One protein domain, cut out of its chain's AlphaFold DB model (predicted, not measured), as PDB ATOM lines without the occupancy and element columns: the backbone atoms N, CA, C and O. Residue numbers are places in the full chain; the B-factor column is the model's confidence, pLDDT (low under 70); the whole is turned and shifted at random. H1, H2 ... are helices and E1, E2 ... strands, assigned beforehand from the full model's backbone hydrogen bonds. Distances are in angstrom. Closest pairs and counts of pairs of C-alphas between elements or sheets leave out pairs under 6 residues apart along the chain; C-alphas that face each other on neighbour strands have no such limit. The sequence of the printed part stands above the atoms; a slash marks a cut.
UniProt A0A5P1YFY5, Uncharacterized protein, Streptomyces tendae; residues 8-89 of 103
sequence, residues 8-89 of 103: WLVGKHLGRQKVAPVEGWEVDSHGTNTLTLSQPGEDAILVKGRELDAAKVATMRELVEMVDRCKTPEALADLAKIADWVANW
ATOM      1  N   TRP A   8     -37.309 -23.318  34.048       93.75
ATOM      2  CA  TRP A   8     -36.254 -22.900  34.962       93.75
ATOM      3  C   TRP A   8     -36.251 -23.776  36.205       93.75
ATOM      4  O   TRP A   8     -37.302 -24.149  36.723       93.75
ATOM      5  N   LEU A   9     -35.061 -24.067  36.710       93.69
ATOM      6  CA  LEU A   9     -34.848 -24.741  37.977       93.69
ATOM      7  C   LEU A   9     -34.419 -23.706  39.017       93.69
ATOM      8  O   LEU A   9     -33.445 -22.980  38.811       93.69
ATOM      9  N   VAL A  10     -35.157 -23.630  40.124       94.38
ATOM     10  CA  VAL A  10     -34.914 -22.684  41.216       94.38
ATOM     11  C   VAL A  10     -34.634 -23.442  42.502       94.38
ATOM     12  O   VAL A  10     -35.511 -24.144  42.999       94.38
ATOM     13  N   GLY A  11     -33.444 -23.280  43.071       92.94
ATOM     14  CA  GLY A  11     -33.073 -23.927  44.331       92.94
ATOM     15  C   GLY A  11     -31.736 -23.439  44.875       92.94
ATOM     16  O   GLY A  11     -31.097 -22.559  44.290       92.94
ATOM     17  N   LYS A  12     -31.280 -24.018  45.989       91.81
ATOM     18  CA  LYS A  12     -30.030 -23.581  46.621       91.81
ATOM     19  C   LYS A  12     -28.800 -24.127  45.917       91.81
ATOM     20  O   LYS A  12     -28.656 -25.328  45.756       91.81
ATOM     21  N   HIS A  13     -27.829 -23.277  45.624       88.25
ATOM     22  CA  HIS A  13     -26.492 -23.715  45.232       88.25
ATOM     23  C   HIS A  13     -25.458 -22.895  46.000       88.25
ATOM     24  O   HIS A  13     -25.480 -21.664  45.964       88.25
ATOM     25  N   LEU A  14     -24.577 -23.576  46.741       85.81
ATOM     26  CA  LEU A  14     -23.578 -22.947  47.618       85.81
ATOM     27  C   LEU A  14     -24.190 -21.941  48.619       85.81
ATOM     28  O   LEU A  14     -23.645 -20.867  48.866       85.81
ATOM     29  N   GLY A  15     -25.348 -22.292  49.190       85.69
ATOM     30  CA  GLY A  15     -26.008 -21.511  50.242       85.69
ATOM     31  C   GLY A  15     -26.794 -20.284  49.770       85.69
ATOM     32  O   GLY A  15     -27.245 -19.517  50.613       85.69
ATOM     33  N   ARG A  16     -26.973 -20.088  48.458       87.25
ATOM     34  CA  ARG A  16     -27.803 -19.010  47.889       87.25
ATOM     35  C   ARG A  16     -28.843 -19.565  46.932       87.25
ATOM     36  O   ARG A  16     -28.585 -20.599  46.312       87.25
ATOM     37  N   GLN A  17     -29.978 -18.883  46.783       92.62
ATOM     38  CA  GLN A  17     -30.957 -19.274  45.774       92.62
ATOM     39  C   GLN A  17     -30.382 -18.972  44.384       92.62
ATOM     40  O   GLN A  17     -29.776 -17.926  44.136       92.62
ATOM     41  N   LYS A  18     -30.513 -19.933  43.474       92.00
ATOM     42  CA  LYS A  18     -30.042 -19.847  42.095       92.00
ATOM     43  C   LYS A  18     -31.157 -20.226  41.143       92.00
ATOM     44  O   LYS A  18     -31.968 -21.100  41.437       92.00
ATOM     45  N   VAL A  19     -31.133 -19.573  39.991       93.56
ATOM     46  CA  VAL A  19     -31.966 -19.879  38.833       93.56
ATOM     47  C   VAL A  19     -31.053 -20.479  37.773       93.56
ATOM     48  O   VAL A  19     -30.010 -19.899  37.467       93.56
ATOM     49  N   ALA A  20     -31.423 -21.635  37.235       92.62
ATOM     50  CA  ALA A  20     -30.719 -22.280  36.133       92.62
ATOM     51  C   ALA A  20     -31.719 -22.662  35.032       92.62
ATOM     52  O   ALA A  20     -32.789 -23.184  35.353       92.62
ATOM     53  N   PRO A  21     -31.411 -22.422  33.748       91.94
ATOM     54  CA  PRO A  21     -32.243 -22.928  32.665       91.94
ATOM     55  C   PRO A  21     -32.192 -24.460  32.643       91.94
ATOM     56  O   PRO A  21     -31.138 -25.059  32.880       91.94
ATOM     57  N   VAL A  22     -33.333 -25.091  32.361       90.06
ATOM     58  CA  VAL A  22     -33.399 -26.534  32.104       90.06
ATOM     59  C   VAL A  22     -33.237 -26.757  30.609       90.06
ATOM     60  O   VAL A  22     -34.066 -26.311  29.824       90.06
ATOM     61  N   GLU A  23     -32.164 -27.442  30.222       87.44
ATOM     62  CA  GLU A  23     -31.845 -27.722  28.815       87.44
ATOM     63  C   GLU A  23     -32.446 -29.060  28.363       87.44
ATOM     64  O   GLU A  23     -32.769 -29.266  27.193       87.44
ATOM     65  N   GLY A  24     -32.652 -29.980  29.304       86.00
ATOM     66  CA  GLY A  24     -33.213 -31.287  29.010       86.00
ATOM     67  C   GLY A  24     -33.565 -32.105  30.239       86.00
ATOM     68  O   GLY A  24     -33.405 -31.683  31.383       86.00
ATOM     69  N   TRP A  25     -34.035 -33.312  29.962       87.25
ATOM     70  CA  TRP A  25     -34.385 -34.339  30.928       87.25
ATOM     71  C   TRP A  25     -33.587 -35.602  30.646       87.25
ATOM     72  O   TRP A  25     -33.514 -36.058  29.494       87.25
ATOM     73  N   GLU A  26     -33.056 -36.189  31.705       86.19
ATOM     74  CA  GLU A  26     -32.466 -37.519  31.716       86.19
ATOM     75  C   GLU A  26     -33.378 -38.456  32.507       86.19
ATOM     76  O   GLU A  26     -33.937 -38.063  33.526       86.19
ATOM     77  N   VAL A  27     -33.572 -39.677  32.015       83.56
ATOM     78  CA  VAL A  27     -34.334 -40.709  32.724       83.56
ATOM     79  C   VAL A  27     -33.367 -41.823  33.079       83.56
ATOM     80  O   VAL A  27     -32.764 -42.415  32.184       83.56
ATOM     81  N   ASP A  28     -33.235 -42.106  34.367       83.88
ATOM     82  CA  ASP A  28     -32.369 -43.150  34.899       83.88
ATOM     83  C   ASP A  28     -33.137 -44.093  35.844       83.88
ATOM     84  O   ASP A  28     -34.368 -44.077  35.926       83.88
ATOM     85  N   SER A  29     -32.413 -44.965  36.550       81.19
ATOM     86  CA  SER A  29     -32.992 -45.907  37.514       81.19
ATOM     87  C   SER A  29     -33.623 -45.248  38.748       81.19
ATOM     88  O   SER A  29     -34.313 -45.931  39.504       81.19
ATOM     89  N   HIS A  30     -33.379 -43.957  38.972       76.69
ATOM     90  CA  HIS A  30     -33.896 -43.166  40.086       76.69
ATOM     91  C   HIS A  30     -35.064 -42.256  39.679       76.69
ATOM     92  O   HIS A  30     -35.774 -41.766  40.556       76.69
ATOM     93  N   GLY A  31     -35.314 -42.081  38.379       80.44
ATOM     94  CA  GLY A  31     -36.465 -41.355  37.851       80.44
ATOM     95  C   GLY A  31     -36.077 -40.372  36.754       80.44
ATOM     96  O   GLY A  31     -35.189 -40.639  35.951       80.44
ATOM     97  N   THR A  32     -36.781 -39.239  36.697       78.88
ATOM     98  CA  THR A  32     -36.503 -38.164  35.736       78.88
ATOM     99  C   THR A  32     -35.704 -37.057  36.416       78.88
ATOM    100  O   THR A  32     -36.209 -36.410  37.332       78.88
ATOM    101  N   ASN A  33     -34.494 -36.802  35.926       81.44
ATOM    102  CA  ASN A  33     -33.593 -35.752  36.386       81.44
ATOM    103  C   ASN A  33     -33.527 -34.594  35.384       81.44
ATOM    104  O   ASN A  33     -33.706 -34.767  34.176       81.44
ATOM    105  N   THR A  34     -33.266 -33.391  35.896       79.88
ATOM    106  CA  THR A  34     -33.037 -32.197  35.073       79.88
ATOM    107  C   THR A  34     -31.584 -32.127  34.620       79.88
ATOM    108  O   THR A  34     -30.658 -32.346  35.402       79.88
ATOM    109  N   LEU A  35     -31.380 -31.767  33.356       79.56
ATOM    110  CA  LEU A  35     -30.074 -31.408  32.817       79.56
ATOM    111  C   LEU A  35     -29.937 -29.883  32.869       79.56
ATOM    112  O   LEU A  35     -30.616 -29.163  32.131       79.56
ATOM    113  N   THR A  36     -29.082 -29.402  33.770       75.81
ATOM    114  CA  THR A  36     -28.757 -27.981  33.958       75.81
ATOM    115  C   THR A  36     -27.239 -27.792  34.056       75.81
ATOM    116  O   THR A  36     -26.528 -28.673  34.540       75.81
ATOM    117  N   LEU A  37     -26.726 -26.625  33.643       69.19
ATOM    118  CA  LEU A  37     -25.290 -26.285  33.742       69.19
ATOM    119  C   LEU A  37     -24.773 -26.260  35.190       69.19
ATOM    120  O   LEU A  37     -23.609 -26.549  35.462       69.19
ATOM    121  N   SER A  38     -25.649 -25.902  36.124       69.88
ATOM    122  CA  SER A  38     -25.414 -25.963  37.562       69.88
ATOM    123  C   SER A  38     -26.649 -26.562  38.207       69.88
ATOM    124  O   SER A  38     -27.733 -25.995  38.047       69.88
ATOM    125  N   GLN A  39     -26.504 -27.678  38.918       70.19
ATOM    126  CA  GLN A  39     -27.609 -28.275  39.660       70.19
ATOM    127  C   GLN A  39     -27.797 -27.518  40.982       70.19
ATOM    128  O   GLN A  39     -26.896 -27.518  41.835       70.19
ATOM    129  N   PRO A  40     -28.930 -26.820  41.165       75.25
ATOM    130  CA  PRO A  40     -29.382 -26.431  42.486       75.25
ATOM    131  C   PRO A  40     -29.687 -27.701  43.300       75.25
ATOM    132  O   PRO A  40     -29.886 -28.775  42.738       75.25
ATOM    133  N   GLY A  41     -29.644 -27.586  44.622       76.31
ATOM    134  CA  GLY A  41     -29.740 -28.703  45.555       76.31
ATOM    135  C   GLY A  41     -31.098 -29.401  45.540       76.31
ATOM    136  O   GLY A  41     -32.010 -29.029  44.811       76.31
ATOM    137  N   GLU A  42     -31.241 -30.412  46.396       79.69
ATOM    138  CA  GLU A  42     -32.421 -31.291  46.456       79.69
ATOM    139  C   GLU A  42     -33.751 -30.555  46.716       79.69
ATOM    140  O   GLU A  42     -34.820 -31.094  46.442       79.69
ATOM    141  N   ASP A  43     -33.708 -29.315  47.213       85.25
ATOM    142  CA  ASP A  43     -34.880 -28.467  47.453       85.25
ATOM    143  C   ASP A  43     -35.359 -27.695  46.206       85.25
ATOM    144  O   ASP A  43     -36.252 -26.837  46.307       85.25
ATOM    145  N   ALA A  44     -34.754 -27.955  45.045       90.94
ATOM    146  CA  ALA A  44     -35.049 -27.255  43.809       90.94
ATOM    147  C   ALA A  44     -36.474 -27.517  43.304       90.94
ATOM    148  O   ALA A  44     -36.996 -28.628  43.366       90.94
ATOM    149  N   ILE A  45     -37.095 -26.476  42.755       92.00
ATOM    150  CA  ILE A  45     -38.412 -26.538  42.121       92.00
ATOM    151  C   ILE A  45     -38.329 -26.090  40.669       92.00
ATOM    152  O   ILE A  45     -37.485 -25.274  40.297       92.00
ATOM    153  N   LEU A  46     -39.252 -26.597  39.859       92.81
ATOM    154  CA  LEU A  46     -39.424 -26.172  38.478       92.81
ATOM    155  C   LEU A  46     -40.367 -24.971  38.402       92.81
ATOM    156  O   LEU A  46     -41.454 -24.984  38.979       92.81
ATOM    157  N   VAL A  47     -39.964 -23.960  37.641       94.69
ATOM    158  CA  VAL A  47     -40.757 -22.770  37.334       94.69
ATOM    159  C   VAL A  47     -40.871 -22.646  35.820       94.69
ATOM    160  O   VAL A  47     -39.869 -22.685  35.109       94.69
ATOM    161  N   LYS A  48     -42.100 -22.494  35.319       93.94
ATOM    162  CA  LYS A  48     -42.367 -22.203  33.905       93.94
ATOM    163  C   LYS A  48     -42.639 -20.713  33.726       93.94
ATOM    164  O   LYS A  48     -43.378 -20.138  34.522       93.94
ATOM    165  N   GLY A  49     -42.091 -20.112  32.673       93.88
ATOM    166  CA  GLY A  49     -42.322 -18.710  32.327       93.88
ATOM    167  C   GLY A  49     -41.053 -17.972  31.914       93.88
ATOM    168  O   GLY A  49     -40.114 -18.555  31.363       93.88
ATOM    169  N   ARG A  50     -41.025 -16.660  32.164       95.69
ATOM    170  CA  ARG A  50     -39.848 -15.830  31.895       95.69
ATOM    171  C   ARG A  50     -38.775 -16.116  32.942       95.69
ATOM    172  O   ARG A  50     -39.086 -16.456  34.082       95.69
ATOM    173  N   GLU A  51     -37.518 -15.861  32.585       94.94
ATOM    174  CA  GLU A  51     -36.402 -15.870  33.544       94.94
ATOM    175  C   GLU A  51     -36.698 -14.986  34.760       94.94
ATOM    176  O   GLU A  51     -36.399 -15.347  35.897       94.94
ATOM    177  N   LEU A  52     -37.365 -13.855  34.520       95.56
ATOM    178  CA  LEU A  52     -37.785 -12.953  35.576       95.56
ATOM    179  C   LEU A  52     -38.713 -13.629  36.591       95.56
ATOM    180  O   LEU A  52     -38.538 -13.467  37.794       95.56
ATOM    181  N   ASP A  53     -39.686 -14.407  36.130       96.06
ATOM    182  CA  ASP A  53     -40.640 -15.051  37.031       96.06
ATOM    183  C   ASP A  53     -39.904 -16.065  37.932       96.06
ATOM    184  O   ASP A  53     -40.139 -16.126  39.140       96.06
ATOM    185  N   ALA A  54     -38.911 -16.776  37.384       95.81
ATOM    186  CA  ALA A  54     -38.026 -17.651  38.153       95.81
ATOM    187  C   ALA A  54     -37.119 -16.880  39.137       95.81
ATOM    188  O   ALA A  54     -36.943 -17.310  40.279       95.81
ATOM    189  N   ALA A  55     -36.591 -15.718  38.744       95.69
ATOM    190  CA  ALA A  55     -35.794 -14.849  39.614       95.69
ATOM    191  C   ALA A  55     -36.612 -14.255  40.774       95.69
ATOM    192  O   ALA A  55     -36.115 -14.168  41.903       95.69
ATOM    193  N   LYS A  56     -37.882 -13.907  40.530       97.12
ATOM    194  CA  LYS A  56     -38.825 -13.498  41.580       97.12
ATOM    195  C   LYS A  56     -39.028 -14.629  42.583       97.12
ATOM    196  O   LYS A  56     -38.892 -14.404  43.780       97.12
ATOM    197  N   VAL A  57     -39.263 -15.855  42.111       96.44
ATOM    198  CA  VAL A  57     -39.400 -17.035  42.984       96.44
ATOM    199  C   VAL A  57     -38.131 -17.282  43.805       96.44
ATOM    200  O   VAL A  57     -38.229 -17.517  45.009       96.44
ATOM    201  N   ALA A  58     -36.944 -17.188  43.196       95.44
ATOM    202  CA  ALA A  58     -35.672 -17.339  43.905       95.44
ATOM    203  C   ALA A  58     -35.534 -16.312  45.039       95.44
ATOM    204  O   ALA A  58     -35.284 -16.686  46.183       95.44
ATOM    205  N   THR A  59     -35.790 -15.036  44.739       96.12
ATOM    206  CA  THR A  59     -35.750 -13.950  45.730       96.12
ATOM    207  C   THR A  59     -36.776 -14.169  46.842       96.12
ATOM    208  O   THR A  59     -36.443 -14.059  48.017       96.12
ATOM    209  N   MET A  60     -38.011 -14.551  46.505       96.69
ATOM    210  CA  MET A  60     -39.056 -14.836  47.495       96.69
ATOM    211  C   MET A  60     -38.654 -15.961  48.455       96.69
ATOM    212  O   MET A  60     -38.916 -15.861  49.652       96.69
ATOM    213  N   ARG A  61     -37.971 -17.007  47.969       94.75
ATOM    214  CA  ARG A  61     -37.433 -18.067  48.835       94.75
ATOM    215  C   ARG A  61     -36.364 -17.535  49.791       94.75
ATOM    216  O   ARG A  61     -36.396 -17.893  50.964       94.75
ATOM    217  N   GLU A  62     -35.478 -16.646  49.337       93.38
ATOM    218  CA  GLU A  62     -34.511 -15.990  50.232       93.38
ATOM    219  C   GLU A  62     -35.213 -15.160  51.312       93.38
ATOM    220  O   GLU A  62     -34.851 -15.252  52.483       93.38
ATOM    221  N   LEU A  63     -36.258 -14.407  50.954       94.81
ATOM    222  CA  LEU A  63     -37.027 -13.617  51.921       94.81
ATOM    223  C   LEU A  63     -37.701 -14.505  52.976       94.81
ATOM    224  O   LEU A  63     -37.658 -14.169  54.158       94.81
ATOM    225  N   VAL A  64     -38.258 -15.657  52.586       93.25
ATOM    226  CA  VAL A  64     -38.849 -16.627  53.530       93.25
ATOM    227  C   VAL A  64     -37.817 -17.112  54.550       93.25
ATOM    228  O   VAL A  64     -38.114 -17.169  55.740       93.25
ATOM    229  N   GLU A  65     -36.583 -17.384  54.126       91.31
ATOM    230  CA  GLU A  65     -35.496 -17.784  55.035       91.31
ATOM    231  C   GLU A  65     -35.082 -16.668  56.007       91.31
ATOM    232  O   GLU A  65     -34.499 -16.927  57.063       91.31
ATOM    233  N   MET A  66     -35.377 -15.409  55.674       92.75
ATOM    234  CA  MET A  66     -35.095 -14.264  56.536       92.75
ATOM    235  C   MET A  66     -36.170 -14.031  57.599       92.75
ATOM    236  O   MET A  66     -35.851 -13.386  58.599       92.75
ATOM    237  N   VAL A  67     -37.389 -14.560  57.425       93.31
ATOM    238  CA  VAL A  67     -38.535 -14.329  58.327       93.31
ATOM    239  C   VAL A  67     -38.174 -14.646  59.776       93.31
ATOM    240  O   VAL A  67     -38.363 -13.806  60.654       93.31
ATOM    241  N   ASP A  68     -37.549 -15.799  60.024       89.38
ATOM    242  CA  ASP A  68     -37.177 -16.231  61.377       89.38
ATOM    243  C   ASP A  68     -36.126 -15.325  62.037       89.38
ATOM    244  O   ASP A  68     -35.943 -15.344  63.260       89.38
ATOM    245  N   ARG A  69     -35.412 -14.513  61.249       91.38
ATOM    246  CA  ARG A  69     -34.406 -13.560  61.736       91.38
ATOM    247  C   ARG A  69     -34.994 -12.181  62.027       91.38
ATOM    248  O   ARG A  69     -34.362 -11.424  62.761       91.38
ATOM    249  N   CYS A  70     -36.179 -11.856  61.513       93.06
ATOM    250  CA  CYS A  70     -36.868 -10.604  61.814       93.06
ATOM    251  C   CYS A  70     -37.444 -10.658  63.235       93.06
ATOM    252  O   CYS A  70     -38.441 -11.325  63.497       93.06
ATOM    253  N   LYS A  71     -36.782  -9.980  64.182       93.56
ATOM    254  CA  LYS A  71     -37.145 -10.023  65.613       93.56
ATOM    255  C   LYS A  71     -38.110  -8.929  66.054       93.56
ATOM    256  O   LYS A  71     -38.542  -8.951  67.204       93.56
ATOM    257  N   THR A  72     -38.442  -7.992  65.172       94.06
ATOM    258  CA  THR A  72     -39.358  -6.891  65.473       94.06
ATOM    259  C   THR A  72     -40.524  -6.867  64.481       94.06
ATOM    260  O   THR A  72     -40.360  -7.313  63.337       94.06
ATOM    261  N   PRO A  73     -41.703  -6.362  64.890       93.31
ATOM    262  CA  PRO A  73     -42.834  -6.168  63.985       93.31
ATOM    263  C   PRO A  73     -42.486  -5.298  62.773       93.31
ATOM    264  O   PRO A  73     -42.944  -5.578  61.668       93.31
ATOM    265  N   GLU A  74     -41.638  -4.286  62.956       92.50
ATOM    266  CA  GLU A  74     -41.196  -3.377  61.898       92.50
ATOM    267  C   GLU A  74     -40.358  -4.122  60.854       92.50
ATOM    268  O   GLU A  74     -40.625  -4.016  59.659       92.50
ATOM    269  N   ALA A  75     -39.418  -4.967  61.292       92.25
ATOM    270  CA  ALA A  75     -38.604  -5.778  60.390       92.25
ATOM    271  C   ALA A  75     -39.447  -6.788  59.591       92.25
ATOM    272  O   ALA A  75     -39.152  -7.062  58.428       92.25
ATOM    273  N   LEU A  76     -40.507  -7.341  60.192       94.25
ATOM    274  CA  LEU A  76     -41.462  -8.198  59.482       94.25
ATOM    275  C   LEU A  76     -42.305  -7.401  58.478       94.25
ATOM    276  O   LEU A  76     -42.525  -7.870  57.362       94.25
ATOM    277  N   ALA A  77     -42.748  -6.198  58.848       92.88
ATOM    278  CA  ALA A  77     -43.506  -5.322  57.962       92.88
ATOM    279  C   ALA A  77     -42.675  -4.883  56.748       92.88
ATOM    280  O   ALA A  77     -43.178  -4.888  55.626       92.88
ATOM    281  N   ASP A  78     -41.400  -4.550  56.943       93.88
ATOM    282  CA  ASP A  78     -40.505  -4.199  55.841       93.88
ATOM    283  C   ASP A  78     -40.187  -5.400  54.953       93.88
ATOM    284  O   ASP A  78     -40.225  -5.277  53.729       93.88
ATOM    285  N   LEU A  79     -39.975  -6.585  55.534       95.25
ATOM    286  CA  LEU A  79     -39.807  -7.812  54.755       95.25
ATOM    287  C   LEU A  79     -41.047  -8.114  53.896       95.25
ATOM    288  O   LEU A  79     -40.909  -8.495  52.734       95.25
ATOM    289  N   ALA A  80     -42.251  -7.882  54.428       94.25
ATOM    290  CA  ALA A  80     -43.497  -8.027  53.680       94.25
ATOM    291  C   ALA A  80     -43.612  -7.014  52.526       94.25
ATOM    292  O   ALA A  80     -44.013  -7.397  51.429       94.25
ATOM    293  N   LYS A  81     -43.202  -5.751  52.727       95.12
ATOM    294  CA  LYS A  81     -43.147  -4.745  51.646       95.12
ATOM    295  C   LYS A  81     -42.161  -5.142  50.548       95.12
ATOM    296  O   LYS A  81     -42.459  -4.970  49.371       95.12
ATOM    297  N   ILE A  82     -40.995  -5.677  50.921       95.88
ATOM    298  CA  ILE A  82     -40.002  -6.171  49.957       95.88
ATOM    299  C   ILE A  82     -40.583  -7.335  49.154       95.88
ATOM    300  O   ILE A  82     -40.468  -7.343  47.933       95.88
ATOM    301  N   ALA A  83     -41.233  -8.289  49.821       96.19
ATOM    302  CA  ALA A  83     -41.863  -9.428  49.163       96.19
ATOM    303  C   ALA A  83     -42.949  -8.997  48.163       96.19
ATOM    304  O   ALA A  83     -42.971  -9.476  47.029       96.19
ATOM    305  N   ASP A  84     -43.808  -8.054  48.555       95.81
ATOM    306  CA  ASP A  84     -44.842  -7.503  47.675       95.81
ATOM    307  C   ASP A  84     -44.240  -6.766  46.470       95.81
ATOM    308  O   ASP A  84     -44.652  -6.979  45.327       95.81
ATOM    309  N   TRP A  85     -43.195  -5.967  46.694       95.94
ATOM    310  CA  TRP A  85     -42.488  -5.308  45.602       95.94
ATOM    311  C   TRP A  85     -41.853  -6.314  44.639       95.94
ATOM    312  O   TRP A  85     -42.052  -6.195  43.437       95.94
ATOM    313  N   VAL A  86     -41.159  -7.345  45.133       96.50
ATOM    314  CA  VAL A  86     -40.554  -8.392  44.286       96.50
ATOM    315  C   VAL A  86     -41.608  -9.093  43.428       96.50
ATOM    316  O   VAL A  86     -41.372  -9.323  42.241       96.50
ATOM    317  N   ALA A  87     -42.775  -9.412  43.991       95.06
ATOM    318  CA  ALA A  87     -43.854 -10.061  43.249       95.06
ATOM    319  C   ALA A  87     -44.325  -9.205  42.057       95.06
ATOM    320  O   ALA A  87     -44.511  -9.719  40.948       95.06
ATOM    321  N   ASN A  88     -44.441  -7.894  42.267       94.69
ATOM    322  CA  ASN A  88     -44.974  -6.949  41.287       94.69
ATOM    323  C   ASN A  88     -43.904  -6.266  40.415       94.69
ATOM    324  O   ASN A  88     -44.251  -5.608  39.438       94.69
ATOM    325  N   TRP A  89     -42.619  -6.440  40.731       94.94
ATOM    326  CA  TRP A  89     -41.514  -5.763  40.054       94.94
ATOM    327  C   TRP A  89     -41.458  -6.088  38.561       94.94
ATOM    328  O   TRP A  89     -41.539  -7.248  38.161       94.94
TER     329      TRP A  89
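Overview. This is residues 8 to 89 of the 103 residues of an uncharacterized protein of Streptomyces tendae (UniProt A0A5P1YFY5). A small three-stranded sheet, E2, E1 and E5, has helix H1 packed over one face, and H2 folds back beside H1 on the side away from the sheet, while a second, separate two-stranded hairpin, E3 and E4, makes the other end of the long axis, with residues 27 to 32 sticking out free. The printed part has 82 residues with five named strands followed by two named helices, in the order E1, E2, E3, E4, E5, H1, H2. The sheets, in the orders E2, E1, E5 and E3, E4, are antiparallel, and the class is mixed, helices and strands. The whole is loose, with a radius of gyration of the C-alphas of 15.0 A, and spans 49 by 24 by 17 A.

Along the chain. Find C-alpha 8 at (-36.254, -22.900, 34.962), where E1, residues 8 to 13, begins; it is 14.2 A long. On its two sides look for E2, residues 16 to 21, 16.3 A long, and E5, residues 45 to 48, 10.1 A. H1, residues 51 to 67, runs 24.9 A from C-alpha 51 at (-36.402, -15.870, 33.544). H2, residues 73 to 88, runs 22.8 A and ends at C-alpha 88 at (-44.974, -6.949, 41.287). E3, residues 24 to 28, is 13.3 A long, and E4, residues 31 to 35, is 12.9 A.

Arrangement. Start at the inner strand E1. It forms an antiparallel hairpin with E2, where N 9 and O 20 are 2.8 A apart, within hydrogen-bond range. E1 and E5 are also antiparallel, with N 10 and O 45 at 2.9 A. H1 is on this sheet, in two layers, a helix on one face of a sheet, at a height over the sheet of 8.2 A; the closest C-alphas of E2 and H1 are those of Gln 17 and Ala 58, 5.4 A apart. On the local plane H1 stands at 31 degrees to E1, only just slantwise to the strands. Farther out, H1 and H2 touch as a helical hairpin, at a shallow tilt of 9 degrees, opposite ways; their closest C-alphas are those of Lys 56 and Val 86, 6.0 A apart. H2 is not on the sheet. Every O i to N i+4 pair is within hydrogen-bond range in H1 and H2. At the other end, E2 runs on into E3 across a break of 2 residues, at 100 degrees. E3 and E4 form an antiparallel hairpin, with N 26 and O 33 at 2.9 A.

Size, cuts and confidence. The two C-alphas farthest apart, those of Ser 29 and Glu 74, are 49.7 A apart. The printed part has no cut and no long link. Look for low confidence at residues 37 to 38, under 70; the mean pLDDT of the printed part is 90.0.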